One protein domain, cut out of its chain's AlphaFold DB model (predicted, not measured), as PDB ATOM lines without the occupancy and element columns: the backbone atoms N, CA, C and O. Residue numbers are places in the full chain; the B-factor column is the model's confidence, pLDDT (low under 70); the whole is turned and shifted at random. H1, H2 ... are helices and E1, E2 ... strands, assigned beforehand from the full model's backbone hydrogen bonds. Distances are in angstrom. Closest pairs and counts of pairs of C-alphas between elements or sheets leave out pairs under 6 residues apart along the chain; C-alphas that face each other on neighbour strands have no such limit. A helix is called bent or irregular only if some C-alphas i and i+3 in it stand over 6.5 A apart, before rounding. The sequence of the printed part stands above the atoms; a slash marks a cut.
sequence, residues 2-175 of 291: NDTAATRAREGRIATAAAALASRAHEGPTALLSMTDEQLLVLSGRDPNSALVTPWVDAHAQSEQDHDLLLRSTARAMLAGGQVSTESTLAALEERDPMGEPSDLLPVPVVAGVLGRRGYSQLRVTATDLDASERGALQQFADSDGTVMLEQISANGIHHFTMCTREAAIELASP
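This is residues 2 to 175 of the 291 residues of an uncharacterized protein of Brachybacterium sp. UMB0905 (UniProt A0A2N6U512). A twisted sheet of five strands is covered on both faces: H6 lies across one face near the middle of the domain, the long helix H1 crosses H6 on that same side, and H7 runs along the opposite face. Beyond H6, away from the sheet, a second group holds H4, the small two-strand sheet E2 and E3, and H5, with H2 between H4 and the large sheet. The printed part has 174 residues, with seven named helices and seven named strands in the order H1 E1 H2 H3 H4 E2 H5 E3 H6 E4 E5 E6 E7 H7, and its class is mixed, helices and strands. The large sheet has the order E1 E7 E6 E5 E4 and the small one E2 E3, both antiparallel. The whole is compact, with a radius of gyration of the C-alphas of 16.5 A and spans of 49 by 42 by 27 A.

H1, residues 3 to 27, begins with C-alpha 3 at (-2.286, 39.711, -58.509) and is 38.5 A long; it is neither bent nor irregular, but only just: C-alphas 23 and 26 are 6.2 A apart. E1, residues 30 to 36, measures 18.9 A, and H2, residues 37 to 44, follows directly. H3 is residues 55 to 60, and H4, residues 64 to 81, is 25.3 A long and ends with C-alpha 81 at (-24.333, 34.565, -41.713). E2 is residues 84 to 86, H5 residues 87 to 93, E3 residues 105 to 107, and H6, residues 109 to 120, is 15.5 A long. Then come E4, residues 123 to 129, 20.1 A; E5, residues 137 to 142, 16.4 A; E6, residues 147 to 153, 19.4 A; and E7, residues 158 to 165, 22.3 A. H7, residues 166 to 175, is 15.7 A long and ends with C-alpha 175 at (-10.653, 14.861, -21.185); it is only just irregular, with C-alphas 172 and 175 6.9 A apart.

E4, E5, E6 and E7 form a meander, each strand the antiparallel neighbour of the one before, and each successive two are a hairpin. N 125 and O 140 are 2.9 A apart between E4 and E5, N 139 and O 151 2.8 A between E5 and E6, and N 150 and O 162 2.8 A between E6 and E7. E1, an edge strand, is antiparallel to E7, with N 32 and O 161 at 2.8 A. The domain has three layers, helices on both faces of a sheet: H1, H2 and H6 on one face, H7 on the other. H6 runs across the strands at a height over the sheet of 9.3 A. H1 touches H6 with residues 13 to 21 alone, about perpendicular at 83 degrees; the closest C-alphas, of Ala 18 and Gly 113, are 3.8 A apart. H7 lies over E6 at a height over the sheet of 8.7 A and runs along the strands, at 2 degrees to E6 on the local plane. H2 touches H4, about perpendicular at 82 degrees, with the C-alphas of Val 42 and Leu 71 closest at 5.8 A. H3 touches H2, with the C-alphas of Asp 37 and Val 57 closest at 6.5 A, and only grazes the large sheet with residues 55 to 57. E2 and E3 are antiparallel, with N 85 and O 106 at 2.9 A. The closest C-alphas of H4 and E2, of Met 78 and Val 84, are 5.7 A apart; those of H5 and E3, of Glu 87 and Leu 106, 6.2 A. H5 and H7 are apart. Every O i to N i+4 pair is within hydrogen-bond range in H2, H3, H4, H5 and H6; in H1 16 of 21 are, in H7 5 of 6.

The two C-alphas farthest apart, of Asp 97 and Asp 131, are 51.8 A apart. The printed part has no cut. The link from H5 to E3, 11 residues, is long. The mean pLDDT of the printed part is 89.5, and residues 2 to 3 and 46 to 50 are under 70.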
ATOM      1  N   ASN A   2      -0.862  42.976 -60.943       56.03
ATOM      2  CA  ASN A   2      -1.724  43.309 -59.788       56.03
ATOM      3  C   ASN A   2      -1.982  42.145 -58.812       56.03
ATOM      4  O   ASN A   2      -2.189  42.389 -57.628       56.03
ATOM      5  N   ASP A   3      -1.908  40.901 -59.285       62.72
ATOM      6  CA  ASP A   3      -2.286  39.711 -58.509       62.72
ATOM      7  C   ASP A   3      -1.415  39.521 -57.252       62.72
ATOM      8  O   ASP A   3      -1.899  39.420 -56.133       62.72
ATOM      9  N   THR A   4      -0.094  39.664 -57.394       74.62
ATOM     10  CA  THR A   4       0.865  39.475 -56.291       74.62
ATOM     11  C   THR A   4       0.745  40.523 -55.178       74.62
ATOM     12  O   THR A   4       1.147  40.263 -54.046       74.62
ATOM     13  N   ALA A   5       0.255  41.727 -55.486       75.62
ATOM     14  CA  ALA A   5       0.050  42.773 -54.485       75.62
ATOM     15  C   ALA A   5      -1.234  42.523 -53.681       75.62
ATOM     16  O   ALA A   5      -1.210  42.650 -52.458       75.62
ATOM     17  N   ALA A   6      -2.310  42.104 -54.355       74.94
ATOM     18  CA  ALA A   6      -3.564  41.717 -53.716       74.94
ATOM     19  C   ALA A   6      -3.383  40.474 -52.827       74.94
ATOM     20  O   ALA A   6      -3.811  40.480 -51.674       74.94
ATOM     21  N   THR A   7      -2.656  39.452 -53.299       81.06
ATOM     22  CA  THR A   7      -2.308  38.275 -52.485       81.06
ATOM     23  C   THR A   7      -1.536  38.669 -51.227       81.06
ATOM     24  O   THR A   7      -1.945  38.312 -50.129       81.06
ATOM     25  N   ARG A   8      -0.476  39.482 -51.357       82.00
ATOM     26  CA  ARG A   8       0.312  39.945 -50.201       82.00
ATOM     27  C   ARG A   8      -0.505  40.772 -49.213       82.00
ATOM     28  O   ARG A   8      -0.313  40.651 -48.008       82.00
ATOM     29  N   ALA A   9      -1.412  41.615 -49.703       79.56
ATOM     30  CA  ALA A   9      -2.307  42.385 -48.847       79.56
ATOM     31  C   ALA A   9      -3.268  41.472 -48.069       79.56
ATOM     32  O   ALA A   9      -3.447  41.647 -46.862       79.56
ATOM     33  N   ARG A  10      -3.836  40.460 -48.738       81.38
ATOM     34  CA  ARG A  10      -4.681  39.439 -48.107       81.38
ATOM     35  C   ARG A  10      -3.915  38.656 -47.040       81.38
ATOM     36  O   ARG A  10      -4.403  38.543 -45.920       81.38
ATOM     37  N   GLU A  11      -2.719  38.170 -47.356       85.62
ATOM     38  CA  GLU A  11      -1.836  37.481 -46.401       85.62
ATOM     39  C   GLU A  11      -1.501  38.374 -45.199       85.62
ATOM     40  O   GLU A  11      -1.633  37.948 -44.053       85.62
ATOM     41  N   GLY A  12      -1.159  39.644 -45.437       86.38
ATOM     42  CA  GLY A  12      -0.876  40.613 -44.378       86.38
ATOM     43  C   GLY A  12      -2.067  40.861 -43.446       86.38
ATOM     44  O   GLY A  12      -1.891  40.942 -42.227       86.38
ATOM     45  N   ARG A  13      -3.292  40.922 -43.985       89.00
ATOM     46  CA  ARG A  13      -4.521  41.027 -43.179       89.00
ATOM     47  C   ARG A  13      -4.751  39.787 -42.325       89.00
ATOM     48  O   ARG A  13      -5.043  39.924 -41.140       89.00
ATOM     49  N   ILE A  14      -4.593  38.598 -42.903       90.19
ATOM     50  CA  ILE A  14      -4.737  37.325 -42.185       90.19
ATOM     51  C   ILE A  14      -3.705  37.237 -41.051       90.19
ATOM     52  O   ILE A  14      -4.069  36.928 -39.918       90.19
ATOM     53  N   ALA A  15      -2.443  37.586 -41.314       89.62
ATOM     54  CA  ALA A  15      -1.392  37.611 -40.298       89.62
ATOM     55  C   ALA A  15      -1.694  38.617 -39.171       89.62
ATOM     56  O   ALA A  15      -1.549  38.297 -37.992       89.62
ATOM     57  N   THR A  16      -2.181  39.812 -39.519       91.50
ATOM     58  CA  THR A  16      -2.574  40.834 -38.533       91.50
ATOM     59  C   THR A  16      -3.737  40.354 -37.664       91.50
ATOM     60  O   THR A  16      -3.710  40.510 -36.444       91.50
ATOM     61  N   ALA A  17      -4.747  39.726 -38.271       93.19
ATOM     62  CA  ALA A  17      -5.879  39.160 -37.547       93.19
ATOM     63  C   ALA A  17      -5.454  38.011 -36.615       93.19
ATOM     64  O   ALA A  17      -5.941  37.926 -35.490       93.19
ATOM     65  N   ALA A  18      -4.516  37.162 -37.044       93.06
ATOM     66  CA  ALA A  18      -3.971  36.085 -36.220       93.06
ATOM     67  C   ALA A  18      -3.215  36.626 -34.998       93.06
ATOM     68  O   ALA A  18      -3.436  36.159 -33.881       93.06
ATOM     69  N   ALA A  19      -2.391  37.662 -35.185       91.31
ATOM     70  CA  ALA A  19      -1.707  38.341 -34.085       91.31
ATOM     71  C   ALA A  19      -2.696  38.998 -33.104       91.31
ATOM     72  O   ALA A  19      -2.499  38.945 -31.894       91.31
ATOM     73  N   ALA A  20      -3.796  39.570 -33.604       92.19
ATOM     74  CA  ALA A  20      -4.844  40.141 -32.758       92.19
ATOM     75  C   ALA A  20      -5.605  39.080 -31.939       92.19
ATOM     76  O   ALA A  20      -6.074  39.376 -30.843       92.19
ATOM     77  N   LEU A  21      -5.731  37.846 -32.439       92.38
ATOM     78  CA  LEU A  21      -6.285  36.742 -31.652       92.38
ATOM     79  C   LEU A  21      -5.330  36.280 -30.553       92.38
ATOM     80  O   LEU A  21      -5.802  35.926 -29.475       92.38
ATOM     81  N   ALA A  22      -4.016  36.323 -30.791       88.50
ATOM     82  CA  ALA A  22      -3.015  35.860 -29.832       88.50
ATOM     83  C   ALA A  22      -3.163  36.528 -28.455       88.50
ATOM     84  O   ALA A  22      -3.081  35.858 -27.428       88.50
ATOM     85  N   SER A  23      -3.515  37.820 -28.419       86.75
ATOM     86  CA  SER A  23      -3.711  38.552 -27.160       86.75
ATOM     87  C   SER A  23      -4.833  37.985 -26.281       86.75
ATOM     88  O   SER A  23      -4.821  38.207 -25.074       86.75
ATOM     89  N   ARG A  24      -5.792  37.246 -26.859       87.75
ATOM     90  CA  ARG A  24      -6.900  36.609 -26.126       87.75
ATOM     91  C   ARG A  24      -6.446  35.428 -25.274       87.75
ATOM     92  O   ARG A  24      -7.118  35.105 -24.305       87.75
ATOM     93  N   ALA A  25      -5.308  34.807 -25.595       86.75
ATOM     94  CA  ALA A  25      -4.787  33.663 -24.849       86.75
ATOM     95  C   ALA A  25      -4.511  33.987 -23.372       86.75
ATOM     96  O   ALA A  25      -4.683  33.133 -22.504       86.75
ATOM     97  N   HIS A  26      -4.079  35.218 -23.083       84.00
ATOM     98  CA  HIS A  26      -3.640  35.627 -21.747       84.00
ATOM     99  C   HIS A  26      -4.792  35.950 -20.784       84.00
ATOM    100  O   HIS A  26      -4.565  36.054 -19.582       84.00
ATOM    101  N   GLU A  27      -6.020  36.095 -21.288       84.50
ATOM    102  CA  GLU A  27      -7.226  36.298 -20.471       84.50
ATOM    103  C   GLU A  27      -7.773  34.967 -19.910       84.50
ATOM    104  O   GLU A  27      -8.674  34.966 -19.071       84.50
ATOM    105  N   GLY A  28      -7.202  33.839 -20.348       87.62
ATOM    106  CA  GLY A  28      -7.685  32.481 -20.113       87.62
ATOM    107  C   GLY A  28      -8.270  31.854 -21.388       87.62
ATOM    108  O   GLY A  28      -8.308  32.499 -22.441       87.62
ATOM    109  N   PRO A  29      -8.729  30.588 -21.322       93.88
ATOM    110  CA  PRO A  29      -9.381  29.931 -22.448       93.88
ATOM    111  C   PRO A  29     -10.540  30.742 -23.021       93.88
ATOM    112  O   PRO A  29     -11.556  30.955 -22.360       93.88
ATOM    113  N   THR A  30     -10.400  31.163 -24.274       95.88
ATOM    114  CA  THR A  30     -11.382  31.996 -24.968       95.88
ATOM    115  C   THR A  30     -11.901  31.267 -26.196       95.88
ATOM    116  O   THR A  30     -11.189  31.122 -27.192       95.88
ATOM    117  N   ALA A  31     -13.156  30.820 -26.142       95.44
ATOM    118  CA  ALA A  31     -13.842  30.275 -27.308       95.44
ATOM    119  C   ALA A  31     -13.981  31.365 -28.383       95.44
ATOM    120  O   ALA A  31     -14.454  32.467 -28.102       95.44
ATOM    121  N   LEU A  32     -13.557  31.060 -29.609       95.62
ATOM    122  CA  LEU A  32     -13.544  32.011 -30.718       95.62
ATOM    123  C   LEU A  32     -14.804  31.883 -31.567       95.62
ATOM    124  O   LEU A  32     -15.596  32.817 -31.674       95.62
ATOM    125  N   LEU A  33     -14.969  30.721 -32.196       96.12
ATOM    126  CA  LEU A  33     -16.082  30.393 -33.080       96.12
ATOM    127  C   LEU A  33     -16.107  28.887 -33.344       96.12
ATOM    128  O   LEU A  33     -15.197  28.150 -32.957       96.12
ATOM    129  N   SER A  34     -17.166  28.430 -34.000       97.31
ATOM    130  CA  SER A  34     -17.257  27.067 -34.517       97.31
ATOM    131  C   SER A  34     -17.508  27.105 -36.014       97.31
ATOM    132  O   SER A  34     -18.267  27.958 -36.480       97.31
ATOM    133  N   MET A  35     -16.856  26.212 -36.751       97.12
ATOM    134  CA  MET A  35     -17.021  26.081 -38.198       97.12
ATOM    135  C   MET A  35     -17.286  24.641 -38.575       97.12
ATOM    136  O   MET A  35     -16.876  23.742 -37.853       97.12
ATOM    137  N   THR A  36     -17.942  24.424 -39.703       96.94
ATOM    138  CA  THR A  36     -18.053  23.083 -40.275       96.94
ATOM    139  C   THR A  36     -16.909  22.797 -41.253       96.94
ATOM    140  O   THR A  36     -16.280  23.745 -41.744       96.94
ATOM    141  N   ASP A  37     -16.668  21.523 -41.570       94.38
ATOM    142  CA  ASP A  37     -15.729  21.073 -42.612       94.38
ATOM    143  C   ASP A  37     -15.864  21.918 -43.887       94.38
ATOM    144  O   ASP A  37     -14.899  22.478 -44.410       94.38
ATOM    145  N   GLU A  38     -17.098  22.081 -44.367       94.50
ATOM    146  CA  GLU A  38     -17.408  22.792 -45.601       94.50
ATOM    147  C   GLU A  38     -17.029  24.261 -45.518       94.50
ATOM    148  O   GLU A  38     -16.554  24.841 -46.493       94.50
ATOM    149  N   GLN A  39     -17.264  24.889 -44.366       95.69
ATOM    150  CA  GLN A  39     -16.932  26.294 -44.181       95.69
ATOM    151  C   GLN A  39     -15.416  26.488 -44.201       95.69
ATOM    152  O   GLN A  39     -14.931  27.454 -44.791       95.69
ATOM    153  N   LEU A  40     -14.656  25.563 -43.612       93.88
ATOM    154  CA  LEU A  40     -13.195  25.593 -43.667       93.88
ATOM    155  C   LEU A  40     -12.666  25.289 -45.070       93.88
ATOM    156  O   LEU A  40     -11.721  25.952 -45.496       93.88
ATOM    157  N   LEU A  41     -13.285  24.373 -45.814       91.31
ATOM    158  CA  LEU A  41     -12.936  24.085 -47.210       91.31
ATOM    159  C   LEU A  41     -13.198  25.283 -48.130       91.31
ATOM    160  O   LEU A  41     -12.349  25.630 -48.953       91.31
ATOM    161  N   VAL A  42     -14.336  25.969 -47.965       92.00
ATOM    162  CA  VAL A  42     -14.640  27.214 -48.698       92.00
ATOM    163  C   VAL A  42     -13.547  28.262 -48.469       92.00
ATOM    164  O   VAL A  42     -13.159  28.965 -49.401       92.00
ATOM    165  N   LEU A  43     -13.046  28.371 -47.238       90.19
ATOM    166  CA  LEU A  43     -12.071  29.390 -46.848       90.19
ATOM    167  C   LEU A  43     -10.623  29.052 -47.199       90.19
ATOM    168  O   LEU A  43      -9.858  29.953 -47.548       90.19
ATOM    169  N   SER A  44     -10.251  27.780 -47.076       81.94
ATOM    170  CA  SER A  44      -8.894  27.291 -47.348       81.94
ATOM    171  C   SER A  44      -8.632  27.183 -48.850       81.94
ATOM    172  O   SER A  44      -7.487  27.238 -49.291       81.94
ATOM    173  N   GLY A  45      -9.701  27.091 -49.650       70.25
ATOM    174  CA  GLY A  45      -9.610  26.752 -51.062       70.25
ATOM    175  C   GLY A  45      -9.270  25.274 -51.255       70.25
ATOM    176  O   GLY A  45      -9.062  24.524 -50.303       70.25
ATOM    177  N   ARG A  46      -9.218  24.840 -52.516       58.78
ATOM    178  CA  ARG A  46      -8.783  23.484 -52.877       58.78
ATOM    179  C   ARG A  46      -7.253  23.400 -52.802       58.78
ATOM    180  O   ARG A  46      -6.598  23.351 -53.839       58.78
ATOM    181  N   ASP A  47      -6.686  23.450 -51.600       61.62
ATOM    182  CA  ASP A  47      -5.291  23.063 -51.383       61.62
ATOM    183  C   ASP A  47      -5.245  21.581 -50.978       61.62
ATOM    184  O   ASP A  47      -5.584  21.255 -49.836       61.62
ATOM    185  N   PRO A  48      -4.836  20.676 -51.887       51.41
ATOM    186  CA  PRO A  48      -4.731  19.251 -51.582       51.41
ATOM    187  C   PRO A  48      -3.652  18.946 -50.532       51.41
ATOM    188  O   PRO A  48      -3.616  17.833 -50.024       51.41
ATOM    189  N   ASN A  49      -2.785  19.910 -50.198       52.09
ATOM    190  CA  ASN A  49      -1.784  19.775 -49.139       52.09
ATOM    191  C   ASN A  49      -2.230  20.407 -47.813       52.09
ATOM    192  O   ASN A  49      -1.457  20.430 -46.850       52.09
ATOM    193  N   SER A  50      -3.450  20.950 -47.735       63.88
ATOM    194  CA  SER A  50      -3.976  21.414 -46.457       63.88
ATOM    195  C   SER A  50      -4.193  20.195 -45.559       63.88
ATOM    196  O   SER A  50      -4.961  19.304 -45.896       63.88
ATOM    197  N   ALA A  51      -3.529  20.131 -44.400       75.38
ATOM    198  CA  ALA A  51      -3.812  19.078 -43.409       75.38
ATOM    199  C   ALA A  51      -5.095  19.396 -42.615       75.38
ATOM    200  O   ALA A  51      -5.130  19.387 -41.380       75.38
ATOM    201  N   LEU A  52      -6.121  19.792 -43.362       87.19
ATOM    202  CA  LEU A  52      -7.471  20.000 -42.898       87.19
ATOM    203  C   LEU A  52      -8.101  18.623 -42.704       87.19
ATOM    204  O   LEU A  52      -8.171  17.837 -43.639       87.19
ATOM    205  N   VAL A  53      -8.541  18.339 -41.486       88.69
ATOM    206  CA  VAL A  53      -9.255  17.102 -41.161       88.69
ATOM    207  C   VAL A  53     -10.738  17.336 -41.453       88.69
ATOM    208  O   VAL A  53     -11.307  18.245 -40.857       88.69
ATOM    209  N   THR A  54     -11.347  16.572 -42.367       90.88
ATOM    210  CA  THR A  54     -12.733  16.786 -42.840       90.88
ATOM    211  C   THR A  54     -13.614  15.539 -42.711       90.88
ATOM    212  O   THR A  54     -14.136  15.036 -43.708       90.88
ATOM    213  N   PRO A  55     -13.823  15.015 -41.491       90.25
ATOM    214  CA  PRO A  55     -14.419  13.697 -41.290       90.25
ATOM    215  C   PRO A  55     -15.846  13.583 -41.844       90.25
ATOM    216  O   PRO A  55     -16.253  12.508 -42.288       90.25
ATOM    217  N   TRP A  56     -16.625  14.670 -41.841       91.81
ATOM    218  CA  TRP A  56     -17.979  14.646 -42.377       91.81
ATOM    219  C   TRP A  56     -17.971  14.683 -43.900       91.81
ATOM    220  O   TRP A  56     -18.665  13.880 -44.528       91.81
ATOM    221  N   VAL A  57     -17.181  15.573 -44.502       90.25
ATOM    222  CA  VAL A  57     -17.090  15.670 -45.968       90.25
ATOM    223  C   VAL A  57     -16.490  14.396 -46.553       90.25
ATOM    224  O   VAL A  57     -17.058  13.870 -47.508       90.25
ATOM    225  N   ASP A  58     -15.446  13.840 -45.939       88.56
ATOM    226  CA  ASP A  58     -14.805  12.590 -46.372       88.56
ATOM    227  C   ASP A  58     -15.802  11.419 -46.381       88.56
ATOM    228  O   ASP A  58     -15.798  10.574 -47.278       88.56
ATOM    229  N   ALA A  59     -16.719  11.392 -45.409       87.50
ATOM    230  CA  ALA A  59     -17.752  10.367 -45.320       87.50
ATOM    231  C   ALA A  59     -18.931  10.587 -46.292       87.50
ATOM    232  O   ALA A  59     -19.554   9.612 -46.722       87.50
ATOM    233  N   HIS A  60     -19.264  11.828 -46.664       88.12
ATOM    234  CA  HIS A  60     -20.537  12.141 -47.339       88.12
ATOM    235  C   HIS A  60     -20.403  12.707 -48.762       88.12
ATOM    236  O   HIS A  60     -21.309  12.503 -49.574       88.12
ATOM    237  N   ALA A  61     -19.307  13.383 -49.109       86.69
ATOM    238  CA  ALA A  61     -19.087  13.968 -50.433       86.69
ATOM    239  C   ALA A  61     -18.335  12.988 -51.347       86.69
ATOM    240  O   ALA A  61     -17.148  13.124 -51.619       86.69
ATOM    241  N   GLN A  62     -19.059  11.986 -51.846       84.81
ATOM    242  CA  GLN A  62     -18.491  10.871 -52.617       84.81
ATOM    243  C   GLN A  62     -18.160  11.224 -54.082       84.81
ATOM    244  O   GLN A  62     -17.624  10.394 -54.819       84.81
ATOM    245  N   SER A  63     -18.495  12.435 -54.541       88.25
ATOM    246  CA  SER A  63     -18.188  12.908 -55.892       88.25
ATOM    247  C   SER A  63     -17.780  14.382 -55.922       88.25
ATOM    248  O   SER A  63     -18.224  15.192 -55.108       88.25
ATOM    249  N   GLU A  64     -16.994  14.761 -56.934       86.25
ATOM    250  CA  GLU A  64     -16.631  16.163 -57.199       86.25
ATOM    251  C   GLU A  64     -17.858  17.070 -57.368       86.25
ATOM    252  O   GLU A  64     -17.825  18.238 -56.991       86.25
ATOM    253  N   GLN A  65     -18.949  16.540 -57.931       88.69
ATOM    254  CA  GLN A  65     -20.179  17.301 -58.130       88.69
ATOM    255  C   GLN A  65     -20.884  17.595 -56.800       88.69
ATOM    256  O   GLN A  65     -21.368  18.716 -56.610       88.69
ATOM    257  N   ASP A  66     -20.923  16.621 -55.888       87.06
ATOM    258  CA  ASP A  66     -21.475  16.809 -54.543       87.06
ATOM    259  C   ASP A  66     -20.645  17.836 -53.776       87.06
ATOM    260  O   ASP A  66     -21.196  18.771 -53.194       87.06
ATOM    261  N   HIS A  67     -19.318  17.723 -53.872       87.44
ATOM    262  CA  HIS A  67     -18.376  18.651 -53.260       87.44
ATOM    263  C   HIS A  67     -18.594  20.088 -53.761       87.44
ATOM    264  O   HIS A  67     -18.730  21.026 -52.977       87.44
ATOM    265  N   ASP A  68     -18.715  20.283 -55.074       89.00
ATOM    266  CA  ASP A  68     -18.946  21.603 -55.668       89.00
ATOM    267  C   ASP A  68     -20.274  22.235 -55.238       89.00
ATOM    268  O   ASP A  68     -20.341  23.436 -54.954       89.00
ATOM    269  N   LEU A  69     -21.348  21.443 -55.206       89.50
ATOM    270  CA  LEU A  69     -22.666  21.917 -54.793       89.50
ATOM    271  C   LEU A  69     -22.670  22.307 -53.311       89.50
ATOM    272  O   LEU A  69     -23.196  23.369 -52.955       89.50
ATOM    273  N   LEU A  70     -22.038  21.483 -52.480       90.81
ATOM    274  CA  LEU A  70     -21.864  21.705 -51.054       90.81
ATOM    275  C   LEU A  70     -21.108  23.012 -50.784       90.81
ATOM    276  O   LEU A  70     -21.646  23.905 -50.130       90.81
ATOM    277  N   LEU A  71     -19.924  23.196 -51.379       90.94
ATOM    278  CA  LEU A  71     -19.108  24.400 -51.174       90.94
ATOM    279  C   LEU A  71     -19.809  25.683 -51.644       90.94
ATOM    280  O   LEU A  71     -19.741  26.710 -50.968       90.94
ATOM    281  N   ARG A  72     -20.526  25.650 -52.776       91.31
ATOM    282  CA  ARG A  72     -21.276  26.823 -53.269       91.31
ATOM    283  C   ARG A  72     -22.424  27.204 -52.337       91.31
ATOM    284  O   ARG A  72     -22.641  28.393 -52.089       91.31
ATOM    285  N   SER A  73     -23.162  26.210 -51.840       94.62
ATOM    286  CA  SER A  73     -24.235  26.425 -50.864       94.62
ATOM    287  C   SER A  73     -23.673  27.024 -49.571       94.62
ATOM    288  O   SER A  73     -24.158  28.055 -49.097       94.62
ATOM    289  N   THR A  74     -22.580  26.449 -49.068       95.69
ATOM    290  CA  THR A  74     -21.899  26.900 -47.854       95.69
ATOM    291  C   THR A  74     -21.361  28.319 -47.986       95.69
ATOM    292  O   THR A  74     -21.638  29.143 -47.121       95.69
ATOM    293  N   ALA A  75     -20.683  28.667 -49.083       93.81
ATOM    294  CA  ALA A  75     -20.181  30.027 -49.303       93.81
ATOM    295  C   ALA A  75     -21.304  31.077 -49.247       93.81
ATOM    296  O   ALA A  75     -21.150  32.147 -48.655       93.81
ATOM    297  N   ARG A  76     -22.477  30.754 -49.808       94.81
ATOM    298  CA  ARG A  76     -23.653  31.631 -49.744       94.81
ATOM    299  C   ARG A  76     -24.217  31.737 -48.328       94.81
ATOM    300  O   ARG A  76     -24.593  32.835 -47.916       94.81
ATOM    301  N   ALA A  77     -24.268  30.630 -47.590       96.62
ATOM    302  CA  ALA A  77     -24.686  30.624 -46.191       96.62
ATOM    303  C   ALA A  77     -23.728  31.442 -45.310       96.62
ATOM    304  O   ALA A  77     -24.189  32.220 -44.481       96.62
ATOM    305  N   MET A  78     -22.417  31.343 -45.540       96.88
ATOM    306  CA  MET A  78     -21.395  32.120 -44.830       96.88
ATOM    307  C   MET A  78     -21.490  33.620 -45.108       96.88
ATOM    308  O   MET A  78     -21.283  34.432 -44.209       96.88
ATOM    309  N   LEU A  79     -21.811  34.006 -46.346       95.44
ATOM    310  CA  LEU A  79     -22.061  35.408 -46.674       95.44
ATOM    311  C   LEU A  79     -23.309  35.923 -45.942       95.44
ATOM    312  O   LEU A  79     -23.291  37.008 -45.370       95.44
ATOM    313  N   ALA A  80     -24.387  35.135 -45.928       95.69
ATOM    314  CA  ALA A  80     -25.623  35.496 -45.235       95.69
ATOM    315  C   ALA A  80     -25.464  35.532 -43.702       95.69
ATOM    316  O   ALA A  80     -26.093  36.358 -43.045       95.69
ATOM    317  N   GLY A  81     -24.633  34.650 -43.143       94.31
ATOM    318  CA  GLY A  81     -24.333  34.565 -41.713       94.31
ATOM    319  C   GLY A  81     -23.237  35.522 -41.235       94.31
ATOM    320  O   GLY A  81     -22.977  35.587 -40.036       94.31
ATOM    321  N   GLY A  82     -22.606  36.272 -42.145       94.44
ATOM    322  CA  GLY A  82     -21.584  37.266 -41.816       94.44
ATOM    323  C   GLY A  82     -20.206  36.689 -41.471       94.44
ATOM    324  O   GLY A  82     -19.396  37.397 -40.884       94.44
ATOM    325  N   GLN A  83     -19.914  35.431 -41.815       95.94
ATOM    326  CA  GLN A  83     -18.575  34.842 -41.659       95.94
ATOM    327  C   GLN A  83     -17.613  35.265 -42.779       95.94
ATOM    328  O   GLN A  83     -16.397  35.314 -42.581       95.94
ATOM    329  N   VAL A  84     -18.153  35.593 -43.951       95.62
ATOM    330  CA  VAL A  84     -17.419  36.242 -45.043       95.62
ATOM    331  C   VAL A  84     -18.157  37.494 -45.487       95.62
ATOM    332  O   VAL A  84     -19.369  37.612 -45.314       95.62
ATOM    333  N   SER A  85     -17.428  38.425 -46.085       95.38
ATOM    334  CA  SER A  85     -17.995  39.621 -46.695       95.38
ATOM    335  C   SER A  85     -17.207  39.998 -47.944       95.38
ATOM    336  O   SER A  85     -16.092  39.516 -48.150       95.38
ATOM    337  N   THR A  86     -17.790  40.833 -48.799       94.00
ATOM    338  CA  THR A  86     -17.084  41.310 -49.989       94.00
ATOM    339  C   THR A  86     -15.918  42.212 -49.591       94.00
ATOM    340  O   THR A  86     -16.007  42.957 -48.611       94.00
ATOM    341  N   GLU A  87     -14.841  42.211 -50.373       93.50
ATOM    342  CA  GLU A  87     -13.688  43.085 -50.139       93.50
ATOM    343  C   GLU A  87     -14.084  44.567 -50.112       93.50
ATOM    344  O   GLU A  87     -13.613  45.312 -49.262       93.50
ATOM    345  N   SER A  88     -15.023  44.987 -50.963       94.75
ATOM    346  CA  SER A  88     -15.615  46.334 -50.899       94.75
ATOM    347  C   SER A  88     -16.230  46.666 -49.537       94.75
ATOM    348  O   SER A  88     -16.045  47.771 -49.031       94.75
ATOM    349  N   THR A  89     -16.955  45.720 -48.939       95.31
ATOM    350  CA  THR A  89     -17.611  45.917 -47.642       95.31
ATOM    351  C   THR A  89     -16.586  45.951 -46.516       95.31
ATOM    352  O   THR A  89     -16.655  46.825 -45.655       95.31
ATOM    353  N   LEU A  90     -15.616  45.032 -46.522       92.69
ATOM    354  CA  LEU A  90     -14.558  45.007 -45.508       92.69
ATOM    355  C   LEU A  90     -13.664  46.244 -45.596       92.69
ATOM    356  O   LEU A  90     -13.381  46.848 -44.571       92.69
ATOM    357  N   ALA A  91     -13.274  46.661 -46.801       92.38
ATOM    358  CA  ALA A  91     -12.476  47.864 -47.010       92.38
ATOM    359  C   ALA A  91     -13.193  49.120 -46.497       92.38
ATOM    360  O   ALA A  91     -12.583  49.933 -45.807       92.38
ATOM    361  N   ALA A  92     -14.502  49.238 -46.747       94.06
ATOM    362  CA  ALA A  92     -15.308  50.337 -46.223       94.06
ATOM    363  C   ALA A  92     -15.386  50.338 -44.685       94.06
ATOM    364  O   ALA A  92     -15.292  51.401 -44.077       94.06
ATOM    365  N   LEU A  93     -15.534  49.166 -44.053       90.31
ATOM    366  CA  LEU A  93     -15.520  49.027 -42.587       90.31
ATOM    367  C   LEU A  93     -14.145  49.335 -41.975       90.31
ATOM    368  O   LEU A  93     -14.067  49.825 -40.854       90.31
ATOM    369  N   GLU A  94     -13.077  49.028 -42.706       89.12
ATOM    370  CA  GLU A  94     -11.681  49.250 -42.319       89.12
ATOM    371  C   GLU A  94     -11.170  50.649 -42.742       89.12
ATOM    372  O   GLU A  94      -9.979  50.921 -42.613       89.12
ATOM    373  N   GLU A  95     -12.048  51.525 -43.254       92.50
ATOM    374  CA  GLU A  95     -11.742  52.888 -43.728       92.50
ATOM    375  C   GLU A  95     -10.562  52.960 -44.715       92.50
ATOM    376  O   GLU A  95      -9.722  53.862 -44.673       92.50
ATOM    377  N   ARG A  96     -10.498  51.998 -45.639       90.88
ATOM    378  CA  ARG A  96      -9.439  51.891 -46.652       90.88
ATOM    379  C   ARG A  96      -9.998  51.644 -48.047       90.88
ATOM    380  O   ARG A  96     -11.149  51.247 -48.220       90.88
ATOM    381  N   ASP A  97      -9.139  51.798 -49.048       89.94
ATOM    382  CA  ASP A  97      -9.458  51.375 -50.408       89.94
ATOM    383  C   ASP A  97      -9.467  49.833 -50.529       89.94
ATOM    384  O   ASP A  97      -8.674  49.152 -49.859       89.94
ATOM    385  N   PRO A  98     -10.338  49.259 -51.387       89.06
ATOM    386  CA  PRO A  98     -10.313  47.838 -51.729       89.06
ATOM    387  C   PRO A  98      -8.958  47.407 -52.305       89.06
ATOM    388  O   PRO A  98      -8.415  48.046 -53.207       89.06
ATOM    389  N   MET A  99      -8.427  46.291 -51.811       84.12
ATOM    390  CA  MET A  99      -7.156  45.703 -52.233       84.12
ATOM    391  C   MET A  99      -7.418  44.396 -52.987       84.12
ATOM    392  O   MET A  99      -7.225  43.308 -52.454       84.12
ATOM    393  N   GLY A 100      -7.883  44.503 -54.233       85.19
ATOM    394  CA  GLY A 100      -8.258  43.357 -55.068       85.19
ATOM    395  C   GLY A 100      -9.586  43.581 -55.784       85.19
ATOM    396  O   GLY A 100     -10.018  44.727 -55.939       85.19
ATOM    397  N   GLU A 101     -10.230  42.496 -56.217       89.75
ATOM    398  CA  GLU A 101     -11.550  42.582 -56.839       89.75
ATOM    399  C   GLU A 101     -12.615  42.892 -55.769       89.75
ATOM    400  O   GLU A 101     -12.761  42.148 -54.798       89.75
ATOM    401  N   PRO A 102     -13.409  43.972 -55.910       90.25
ATOM    402  CA  PRO A 102     -14.360  44.404 -54.879       90.25
ATOM    403  C   PRO A 102     -15.432  43.372 -54.500       90.25
ATOM    404  O   PRO A 102     -16.041  43.497 -53.432       90.25
ATOM    405  N   SER A 103     -15.701  42.407 -55.382       90.88
ATOM    406  CA  SER A 103     -16.665  41.320 -55.189       90.88
ATOM    407  C   SER A 103     -16.078  40.080 -54.520       90.88
ATOM    408  O   SER A 103     -16.842  39.168 -54.208       90.88
ATOM    409  N   ASP A 104     -14.759  40.025 -54.312       90.38
ATOM    410  CA  ASP A 104     -14.113  38.873 -53.688       90.38
ATOM    411  C   ASP A 104     -14.660  38.657 -52.285       90.38
ATOM    412  O   ASP A 104     -14.748  39.588 -51.482       90.38
ATOM    413  N   LEU A 105     -15.030  37.412 -51.991       91.19
ATOM    414  CA  LEU A 105     -15.460  37.016 -50.660       91.19
ATOM    415  C   LEU A 105     -14.235  36.754 -49.798       91.19
ATOM    416  O   LEU A 105     -13.414  35.887 -50.100       91.19
ATOM    417  N   LEU A 106     -14.139  37.497 -48.703       92.25
ATOM    418  CA  LEU A 106     -13.041  37.414 -47.759       92.25
ATOM    419  C   LEU A 106     -13.572  37.132 -46.354       92.25
ATOM    420  O   LEU A 106     -14.656  37.604 -45.995       92.25
ATOM    421  N   PRO A 107     -12.823  36.372 -45.541       94.25
ATOM    422  CA  PRO A 107     -13.202  36.108 -44.162       94.25
ATOM    423  C   PRO A 107     -13.256  37.404 -43.350       94.25
ATOM    424  O   PRO A 107     -12.405  38.284 -43.495       94.25
ATOM    425  N   VAL A 108     -14.241  37.502 -42.456       94.25
ATOM    426  CA  VAL A 108     -14.271  38.572 -41.446       94.25
ATOM    427  C   VAL A 108     -13.112  38.405 -40.448       94.25
ATOM    428  O   VAL A 108     -12.573  37.302 -40.337       94.25
ATOM    429  N   PRO A 109     -12.722  39.444 -39.680       93.25
ATOM    430  CA  PRO A 109     -11.472  39.434 -38.913       93.25
ATOM    431  C   PRO A 109     -11.263  38.226 -37.992       93.25
ATOM    432  O   PRO A 109     -10.180  37.653 -37.986       93.25
ATOM    433  N   VAL A 110     -12.288  37.784 -37.253       94.56
ATOM    434  CA  VAL A 110     -12.150  36.617 -36.359       94.56
ATOM    435  C   VAL A 110     -11.890  35.321 -37.139       94.56
ATOM    436  O   VAL A 110     -11.028  34.534 -36.759       94.56
ATOM    437  N   VAL A 111     -12.565  35.135 -38.278       95.94
ATOM    438  CA  VAL A 111     -12.376  33.980 -39.167       95.94
ATOM    439  C   VAL A 111     -10.997  34.050 -39.822       95.94
ATOM    440  O   VAL A 111     -10.273  33.061 -39.842       95.94
ATOM    441  N   ALA A 112     -10.599  35.232 -40.298       94.06
ATOM    442  CA  ALA A 112      -9.279  35.463 -40.872       94.06
ATOM    443  C   ALA A 112      -8.172  35.143 -39.861       94.06
ATOM    444  O   ALA A 112      -7.189  34.501 -40.215       94.06
ATOM    445  N   GLY A 113      -8.352  35.533 -38.596       95.00
ATOM    446  CA  GLY A 113      -7.407  35.221 -37.533       95.00
ATOM    447  C   GLY A 113      -7.293  33.722 -37.269       95.00
ATOM    448  O   GLY A 113      -6.174  33.224 -37.168       95.00
ATOM    449  N   VAL A 114      -8.415  32.993 -37.219       95.56
ATOM    450  CA  VAL A 114      -8.410  31.527 -37.067       95.56
ATOM    451  C   VAL A 114      -7.636  30.880 -38.215       95.56
ATOM    452  O   VAL A 114      -6.702  30.122 -37.970       95.56
ATOM    453  N   LEU A 115      -7.944  31.231 -39.469       93.06
ATOM    454  CA  LEU A 115      -7.214  30.716 -40.637       93.06
ATOM    455  C   LEU A 115      -5.721  31.057 -40.579       93.06
ATOM    456  O   LEU A 115      -4.884  30.219 -40.901       93.06
ATOM    457  N   GLY A 116      -5.385  32.271 -40.141       92.38
ATOM    458  CA  GLY A 116      -4.006  32.714 -39.999       92.38
ATOM    459  C   GLY A 116      -3.237  31.924 -38.950       92.38
ATOM    460  O   GLY A 116      -2.116  31.513 -39.222       92.38
ATOM    461  N   ARG A 117      -3.836  31.617 -37.794       93.69
ATOM    462  CA  ARG A 117      -3.223  30.722 -36.799       93.69
ATOM    463  C   ARG A 117      -3.019  29.315 -37.369       93.69
ATOM    464  O   ARG A 117      -1.929  28.767 -37.271       93.69
ATOM    465  N   ARG A 118      -4.007  28.762 -38.083       92.44
ATOM    466  CA  ARG A 118      -3.862  27.440 -38.727       92.44
ATOM    467  C   ARG A 118      -2.733  27.401 -39.755       92.44
ATOM    468  O   ARG A 118      -1.989  26.419 -39.820       92.44
ATOM    469  N   GLY A 119      -2.614  28.454 -40.564       88.56
ATOM    470  CA  GLY A 119      -1.652  28.540 -41.662       88.56
ATOM    471  C   GLY A 119      -0.244  28.960 -41.244       88.56
ATOM    472  O   GLY A 119       0.725  28.464 -41.812       88.56
ATOM    473  N   TYR A 120      -0.115  29.842 -40.250       88.12
ATOM    474  CA  TYR A 120       1.152  30.501 -39.922       88.12
ATOM    475  C   TYR A 120       1.776  30.080 -38.599       88.12
ATOM    476  O   TYR A 120       2.948  30.398 -38.399       88.12
ATOM    477  N   SER A 121       1.057  29.366 -37.723       91.31
ATOM    478  CA  SER A 121       1.668  28.922 -36.472       91.31
ATOM    479  C   SER A 121       2.884  28.041 -36.733       91.31
ATOM    480  O   SER A 121       2.867  27.197 -37.639       91.31
ATOM    481  N   GLN A 122       3.942  28.271 -35.951       91.12
ATOM    482  CA  GLN A 122       5.225  27.587 -36.122       91.12
ATOM    483  C   GLN A 122       5.096  26.077 -35.922       91.12
ATOM    484  O   GLN A 122       5.683  25.304 -36.681       91.12
ATOM    485  N   LEU A 123       4.312  25.671 -34.930       92.56
ATOM    486  CA  LEU A 123       4.122  24.279 -34.573       92.56
ATOM    487  C   LEU A 123       2.651  23.890 -34.732       92.56
ATOM    488  O   LEU A 123       1.752  24.588 -34.254       92.56
ATOM    489  N   ARG A 124       2.418  22.741 -35.370       93.50
ATOM    490  CA  ARG A 124       1.122  22.060 -35.377       93.50
ATOM    491  C   ARG A 124       1.254  20.723 -34.662       93.50
ATOM    492  O   ARG A 124       2.115  19.939 -35.029       93.50
ATOM    493  N   VAL A 125       0.365  20.439 -33.716       93.06
ATOM    494  CA  VAL A 125       0.213  19.103 -33.127       93.06
ATOM    495  C   VAL A 125      -1.167  18.571 -33.476       93.06
ATOM    496  O   VAL A 125      -2.160  19.217 -33.156       93.06
ATOM    497  N   THR A 126      -1.241  17.414 -34.122       93.06
ATOM    498  CA  THR A 126      -2.496  16.712 -34.420       93.06
ATOM    499  C   THR A 126      -2.595  15.484 -33.531       93.06
ATOM    500  O   THR A 126      -1.654  14.700 -33.485       93.06
ATOM    501  N   ALA A 127      -3.717  15.316 -32.836       93.00
ATOM    502  CA  ALA A 127      -4.022  14.131 -32.055       93.00
ATOM    503  C   ALA A 127      -5.229  13.397 -32.651       93.00
ATOM    504  O   ALA A 127      -6.297  13.994 -32.822       93.00
ATOM    505  N   THR A 128      -5.065  12.109 -32.936       90.94
ATOM    506  CA  THR A 128      -6.102  11.233 -33.502       90.94
ATOM    507  C   THR A 128      -6.215   9.954 -32.691       90.94
ATOM    508  O   THR A 128      -5.207   9.383 -32.282       90.94
ATOM    509  N   ASP A 129      -7.444   9.502 -32.466       90.00
ATOM    510  CA  ASP A 129      -7.700   8.205 -31.846       90.00
ATOM    511  C   ASP A 129      -7.579   7.106 -32.910       90.00
ATOM    512  O   ASP A 129      -8.315   7.118 -33.899       90.00
ATOM    513  N   LEU A 130      -6.620   6.196 -32.731       86.88
ATOM    514  CA  LEU A 130      -6.357   5.095 -33.660       86.88
ATOM    515  C   LEU A 130      -7.419   3.993 -33.571       86.88
ATOM    516  O   LEU A 130      -7.582   3.230 -34.522       86.88
ATOM    517  N   ASP A 131      -8.138   3.911 -32.451       83.81
ATOM    518  CA  ASP A 131      -9.123   2.859 -32.190       83.81
ATOM    519  C   ASP A 131     -10.564   3.331 -32.424       83.81
ATOM    520  O   ASP A 131     -11.460   2.506 -32.608       83.81
ATOM    521  N   ALA A 132     -10.799   4.647 -32.430       81.69
ATOM    522  CA  ALA A 132     -12.137   5.232 -32.505       81.69
ATOM    523  C   ALA A 132     -12.169   6.543 -33.313       81.69
ATOM    524  O   ALA A 132     -12.319   7.642 -32.765       81.69
ATOM    525  N   SER A 133     -12.066   6.432 -34.642       71.75
ATOM    526  CA  SER A 133     -12.117   7.578 -35.573       71.75
ATOM    527  C   SER A 133     -13.375   8.457 -35.421       71.75
ATOM    528  O   SER A 133     -13.343   9.665 -35.661       71.75
ATOM    529  N   GLU A 134     -14.483   7.894 -34.933       78.62
ATOM    530  CA  GLU A 134     -15.743   8.587 -34.654       78.62
ATOM    531  C   GLU A 134     -15.687   9.538 -33.445       78.62
ATOM    532  O   GLU A 134     -16.648  10.262 -33.169       78.62
ATOM    533  N   ARG A 135     -14.575   9.576 -32.709       81.38
ATOM    534  CA  ARG A 135     -14.348  10.556 -31.635       81.38
ATOM    535  C   ARG A 135     -13.821  11.893 -32.152       81.38
ATOM    536  O   ARG A 135     -13.725  12.844 -31.370       81.38
ATOM    537  N   GLY A 136     -13.519  11.963 -33.448       88.12
ATOM    538  CA  GLY A 136     -12.948  13.131 -34.098       88.12
ATOM    539  C   GLY A 136     -11.457  13.292 -33.798       88.12
ATOM    540  O   GLY A 136     -10.750  12.308 -33.597       88.12
ATOM    541  N   ALA A 137     -10.971  14.530 -33.781       93.31
ATOM    542  CA  ALA A 137      -9.549  14.838 -33.646       93.31
ATOM    543  C   ALA A 137      -9.320  16.119 -32.838       93.31
ATOM    544  O   ALA A 137     -10.218  16.946 -32.676       93.31
ATOM    545  N   LEU A 138      -8.092  16.307 -32.361       95.19
ATOM    546  CA  LEU A 138      -7.627  17.581 -31.820       95.19
ATOM    547  C   LEU A 138      -6.477  18.113 -32.665       95.19
ATOM    548  O   LEU A 138      -5.571  17.365 -33.020       95.19
ATOM    549  N   GLN A 139      -6.463  19.414 -32.928       95.75
ATOM    550  CA  GLN A 139      -5.303  20.104 -33.486       95.75
ATOM    551  C   GLN A 139      -4.904  21.271 -32.584       95.75
ATOM    552  O   GLN A 139      -5.750  21.985 -32.053       95.75
ATOM    553  N   GLN A 140      -3.605  21.470 -32.394       96.06
ATOM    554  CA  GLN A 140      -3.045  22.580 -31.632       96.06
ATOM    555  C   GLN A 140      -2.078  23.357 -32.512       96.06
ATOM    556  O   GLN A 140      -1.166  22.776 -33.096       96.06
ATOM    557  N   PHE A 141      -2.275  24.669 -32.594       95.06
ATOM    558  CA  PHE A 141      -1.460  25.587 -33.386       95.06
ATOM    559  C   PHE A 141      -0.735  26.543 -32.443       95.06
ATOM    560  O   PHE A 141      -1.319  27.515 -31.942       95.06
ATOM    561  N   ALA A 142       0.522  26.215 -32.157       94.31
ATOM    562  CA  ALA A 142       1.344  26.906 -31.178       94.31
ATOM    563  C   ALA A 142       2.340  27.848 -31.860       94.31
ATOM    564  O   ALA A 142       2.963  27.510 -32.870       94.31
ATOM    565  N   ASP A 143       2.492  29.031 -31.271       91.25
ATOM    566  CA  ASP A 143       3.462  30.035 -31.695       91.25
ATOM    567  C   ASP A 143       4.557  30.247 -30.649       91.25
ATOM    568  O   ASP A 143       4.443  29.852 -29.486       91.25
ATOM    569  N   SER A 144       5.652  30.884 -31.071       87.00
ATOM    570  CA  SER A 144       6.834  31.121 -30.231       87.00
ATOM    571  C   SER A 144       6.562  32.008 -29.011       87.00
ATOM    572  O   SER A 144       7.366  32.049 -28.087       87.00
ATOM    573  N   ASP A 145       5.448  32.740 -29.008       87.69
ATOM    574  CA  ASP A 145       4.994  33.562 -27.883       87.69
ATOM    575  C   ASP A 145       4.255  32.754 -26.795       87.69
ATOM    576  O   ASP A 145       3.788  33.326 -25.810       87.69
ATOM    577  N   GLY A 146       4.156  31.427 -26.950       88.50
ATOM    578  CA  GLY A 146       3.500  30.521 -26.002       88.50
ATOM    579  C   GLY A 146       1.977  30.486 -26.128       88.50
ATOM    580  O   GLY A 146       1.307  29.792 -25.358       88.50
ATOM    581  N   THR A 147       1.414  31.215 -27.093       94.44
ATOM    582  CA  THR A 147      -0.020  31.197 -27.365       94.44
ATOM    583  C   THR A 147      -0.388  29.991 -28.227       94.44
ATOM    584  O   THR A 147       0.325  29.641 -29.172       94.44
ATOM    585  N   VAL A 148      -1.523  29.365 -27.921       96.06
ATOM    586  CA  VAL A 148      -2.022  28.177 -28.618       96.06
ATOM    587  C   VAL A 148      -3.465  28.395 -29.047       96.06
ATOM    588  O   VAL A 148      -4.318  28.781 -28.246       96.06
ATOM    589  N   MET A 149      -3.749  28.112 -30.317       97.31
ATOM    590  CA  MET A 149      -5.119  27.896 -30.767       97.31
ATOM    591  C   MET A 149      -5.395  26.392 -30.778       97.31
ATOM    592  O   MET A 149      -4.769  25.653 -31.536       97.31
ATOM    593  N   LEU A 150      -6.320  25.952 -29.929       97.38
ATOM    594  CA  LEU A 150      -6.840  24.589 -29.893       97.38
ATOM    595  C   LEU A 150      -8.055  24.491 -30.820       97.38
ATOM    596  O   LEU A 150      -8.986  25.291 -30.727       97.38
ATOM    597  N   GLU A 151      -8.049  23.492 -31.685       97.62
ATOM    598  CA  GLU A 151      -9.130  23.114 -32.584       97.62
ATOM    599  C   GLU A 151      -9.623  21.722 -32.171       97.62
ATOM    600  O   GLU A 151      -8.896  20.737 -32.286       97.62
ATOM    601  N   GLN A 152     -10.847  21.645 -31.644       96.69
ATOM    602  CA  GLN A 152     -11.509  20.374 -31.347       96.69
ATOM    603  C   GLN A 152     -12.445  20.024 -32.497       96.69
ATOM    604  O   GLN A 152     -13.353  20.795 -32.799       96.69
ATOM    605  N   ILE A 153     -12.221  18.877 -33.126       95.62
ATOM    606  CA  ILE A 153     -12.929  18.435 -34.325       95.62
ATOM    607  C   ILE A 153     -13.820  17.272 -33.926       95.62
ATOM    608  O   ILE A 153     -13.331  16.256 -33.441       95.62
ATOM    609  N   SER A 154     -15.124  17.409 -34.103       93.12
ATOM    610  CA  SER A 154     -16.072  16.320 -33.889       93.12
ATOM    611  C   SER A 154     -16.199  15.439 -35.136       93.12
ATOM    612  O   SER A 154     -15.944  15.873 -36.257       93.12
ATOM    613  N   ALA A 155     -16.689  14.209 -34.978       89.88
ATOM    614  CA  ALA A 155     -16.910  13.312 -36.118       89.88
ATOM    615  C   ALA A 155     -18.025  13.749 -37.079       89.88
ATOM    616  O   ALA A 155     -18.097  13.252 -38.198       89.88
ATOM    617  N   ASN A 156     -18.892  14.683 -36.676       92.00
ATOM    618  CA  ASN A 156     -19.846  15.316 -37.588       92.00
ATOM    619  C   ASN A 156     -19.281  16.572 -38.272       92.00
ATOM    620  O   ASN A 156     -20.062  17.352 -38.811       92.00
ATOM    621  N   GLY A 157     -17.958  16.763 -38.234       94.12
ATOM    622  CA  GLY A 157     -17.272  17.816 -38.972       94.12
ATOM    623  C   GLY A 157     -17.499  19.210 -38.405       94.12
ATOM    624  O   GLY A 157     -17.648  20.166 -39.160       94.12
ATOM    625  N   ILE A 158     -17.613  19.340 -37.076       96.88
ATOM    626  CA  ILE A 158     -17.676  20.637 -36.392       96.88
ATOM    627  C   ILE A 158     -16.335  20.893 -35.707       96.88
ATOM    628  O   ILE A 158     -15.881  20.119 -34.870       96.88
ATOM    629  N   HIS A 159     -15.740  22.028 -36.041       97.62
ATOM    630  CA  HIS A 159     -14.462  22.507 -35.548       97.62
ATOM    631  C   HIS A 159     -14.693  23.625 -34.538       97.62
ATOM    632  O   HIS A 159     -15.161  24.710 -34.897       97.62
ATOM    633  N   HIS A 160     -14.364  23.377 -33.277       97.81
ATOM    634  CA  HIS A 160     -14.442  24.353 -32.198       97.81
ATOM    635  C   HIS A 160     -13.065  24.960 -31.937       97.81
ATOM    636  O   HIS A 160     -12.140  24.256 -31.533       97.81
ATOM    637  N   PHE A 161     -12.938  26.272 -32.134       97.81
ATOM    638  CA  PHE A 161     -11.676  26.989 -31.970       97.81
ATOM    639  C   PHE A 161     -11.627  27.720 -30.633       97.81
ATOM    640  O   PHE A 161     -12.518  28.513 -30.317       97.81
ATOM    641  N   THR A 162     -10.560  27.495 -29.873       97.81
ATOM    642  CA  THR A 162     -10.302  28.143 -28.583       97.81
ATOM    643  C   THR A 162      -8.893  28.712 -28.570       97.81
ATOM    644  O   THR A 162      -7.939  28.015 -28.900       97.81
ATOM    645  N   MET A 163      -8.751  29.973 -28.171       97.44
ATOM    646  CA  MET A 163      -7.450  30.584 -27.909       97.44
ATOM    647  C   MET A 163      -7.086  30.417 -26.434       97.44
ATOM    648  O   MET A 163      -7.918  30.681 -25.567       97.44
ATOM    649  N   CYS A 164      -5.864  29.991 -26.133       96.56
ATOM    650  CA  CYS A 164      -5.415  29.723 -24.765       96.56
ATOM    651  C   CYS A 164      -3.880  29.736 -24.654       96.56
ATOM    652  O   CYS A 164      -3.173  29.895 -25.652       96.56
ATOM    653  N   THR A 165      -3.352  29.608 -23.434       94.12
ATOM    654  CA  THR A 165      -1.927  29.307 -23.224       94.12
ATOM    655  C   THR A 165      -1.655  27.824 -23.475       94.12
ATOM    656  O   THR A 165      -2.588  27.020 -23.551       94.12
ATOM    657  N   ARG A 166      -0.380  27.440 -23.573       91.50
ATOM    658  CA  ARG A 166       0.030  26.036 -23.716       91.50
ATOM    659  C   ARG A 166      -0.519  25.146 -22.604       91.50
ATOM    660  O   ARG A 166      -1.078  24.091 -22.881       91.50
ATOM    661  N   GLU A 167      -0.391  25.582 -21.358       90.19
ATOM    662  CA  GLU A 167      -0.828  24.823 -20.184       90.19
ATOM    663  C   GLU A 167      -2.337  24.576 -20.254       90.19
ATOM    664  O   GLU A 167      -2.802  23.442 -20.147       90.19
ATOM    665  N   ALA A 168      -3.094  25.632 -20.551       92.44
ATOM    666  CA  ALA A 168      -4.538  25.556 -20.704       92.44
ATOM    667  C   ALA A 168      -4.966  24.690 -21.904       92.44
ATOM    668  O   ALA A 168      -5.978  23.997 -21.823       92.44
ATOM    669  N   ALA A 169      -4.208  24.681 -23.006       93.44
ATOM    670  CA  ALA A 169      -4.486  23.810 -24.148       93.44
ATOM    671  C   ALA A 169      -4.410  22.325 -23.758       93.44
ATOM    672  O   ALA A 169      -5.287  21.543 -24.129       93.44
ATOM    673  N   ILE A 170      -3.405  21.940 -22.965       91.12
ATOM    674  CA  ILE A 170      -3.241  20.560 -22.487       91.12
ATOM    675  C   ILE A 170      -4.346  20.197 -21.489       91.12
ATOM    676  O   ILE A 170      -4.911  19.101 -21.557       91.12
ATOM    677  N   GLU A 171      -4.709  21.116 -20.592       90.06
ATOM    678  CA  GLU A 171      -5.837  20.925 -19.674       90.06
ATOM    679  C   GLU A 171      -7.155  20.706 -20.430       90.06
ATOM    680  O   GLU A 171      -7.901  19.778 -20.116       90.06
ATOM    681  N   LEU A 172      -7.422  21.497 -21.473       91.31
ATOM    682  CA  LEU A 172      -8.610  21.355 -22.322       91.31
ATOM    683  C   LEU A 172      -8.594  20.085 -23.181       91.31
ATOM    684  O   LEU A 172      -9.654  19.523 -23.457       91.31
ATOM    685  N   ALA A 173      -7.417  19.627 -23.611       91.56
ATOM    686  CA  ALA A 173      -7.261  18.391 -24.378       91.56
ATOM    687  C   ALA A 173      -7.384  17.133 -23.499       91.56
ATOM    688  O   ALA A 173      -7.806  16.077 -23.972       91.56
ATOM    689  N   SER A 174      -7.060  17.244 -22.208       89.19
ATOM    690  CA  SER A 174      -6.974  16.113 -21.278       89.19
ATOM    691  C   SER A 174      -8.221  15.215 -21.237       89.19
ATOM    692  O   SER A 174      -8.051  13.997 -21.288       89.19
ATOM    693  N   PRO A 175      -9.469  15.725 -21.186       88.31
ATOM    694  CA  PRO A 175     -10.653  14.861 -21.185       88.31
ATOM    695  C   PRO A 175     -10.795  14.036 -22.465       88.31
ATOM    696  O   PRO A 175     -11.280  12.906 -22.426       88.31
TER     697      PRO A 175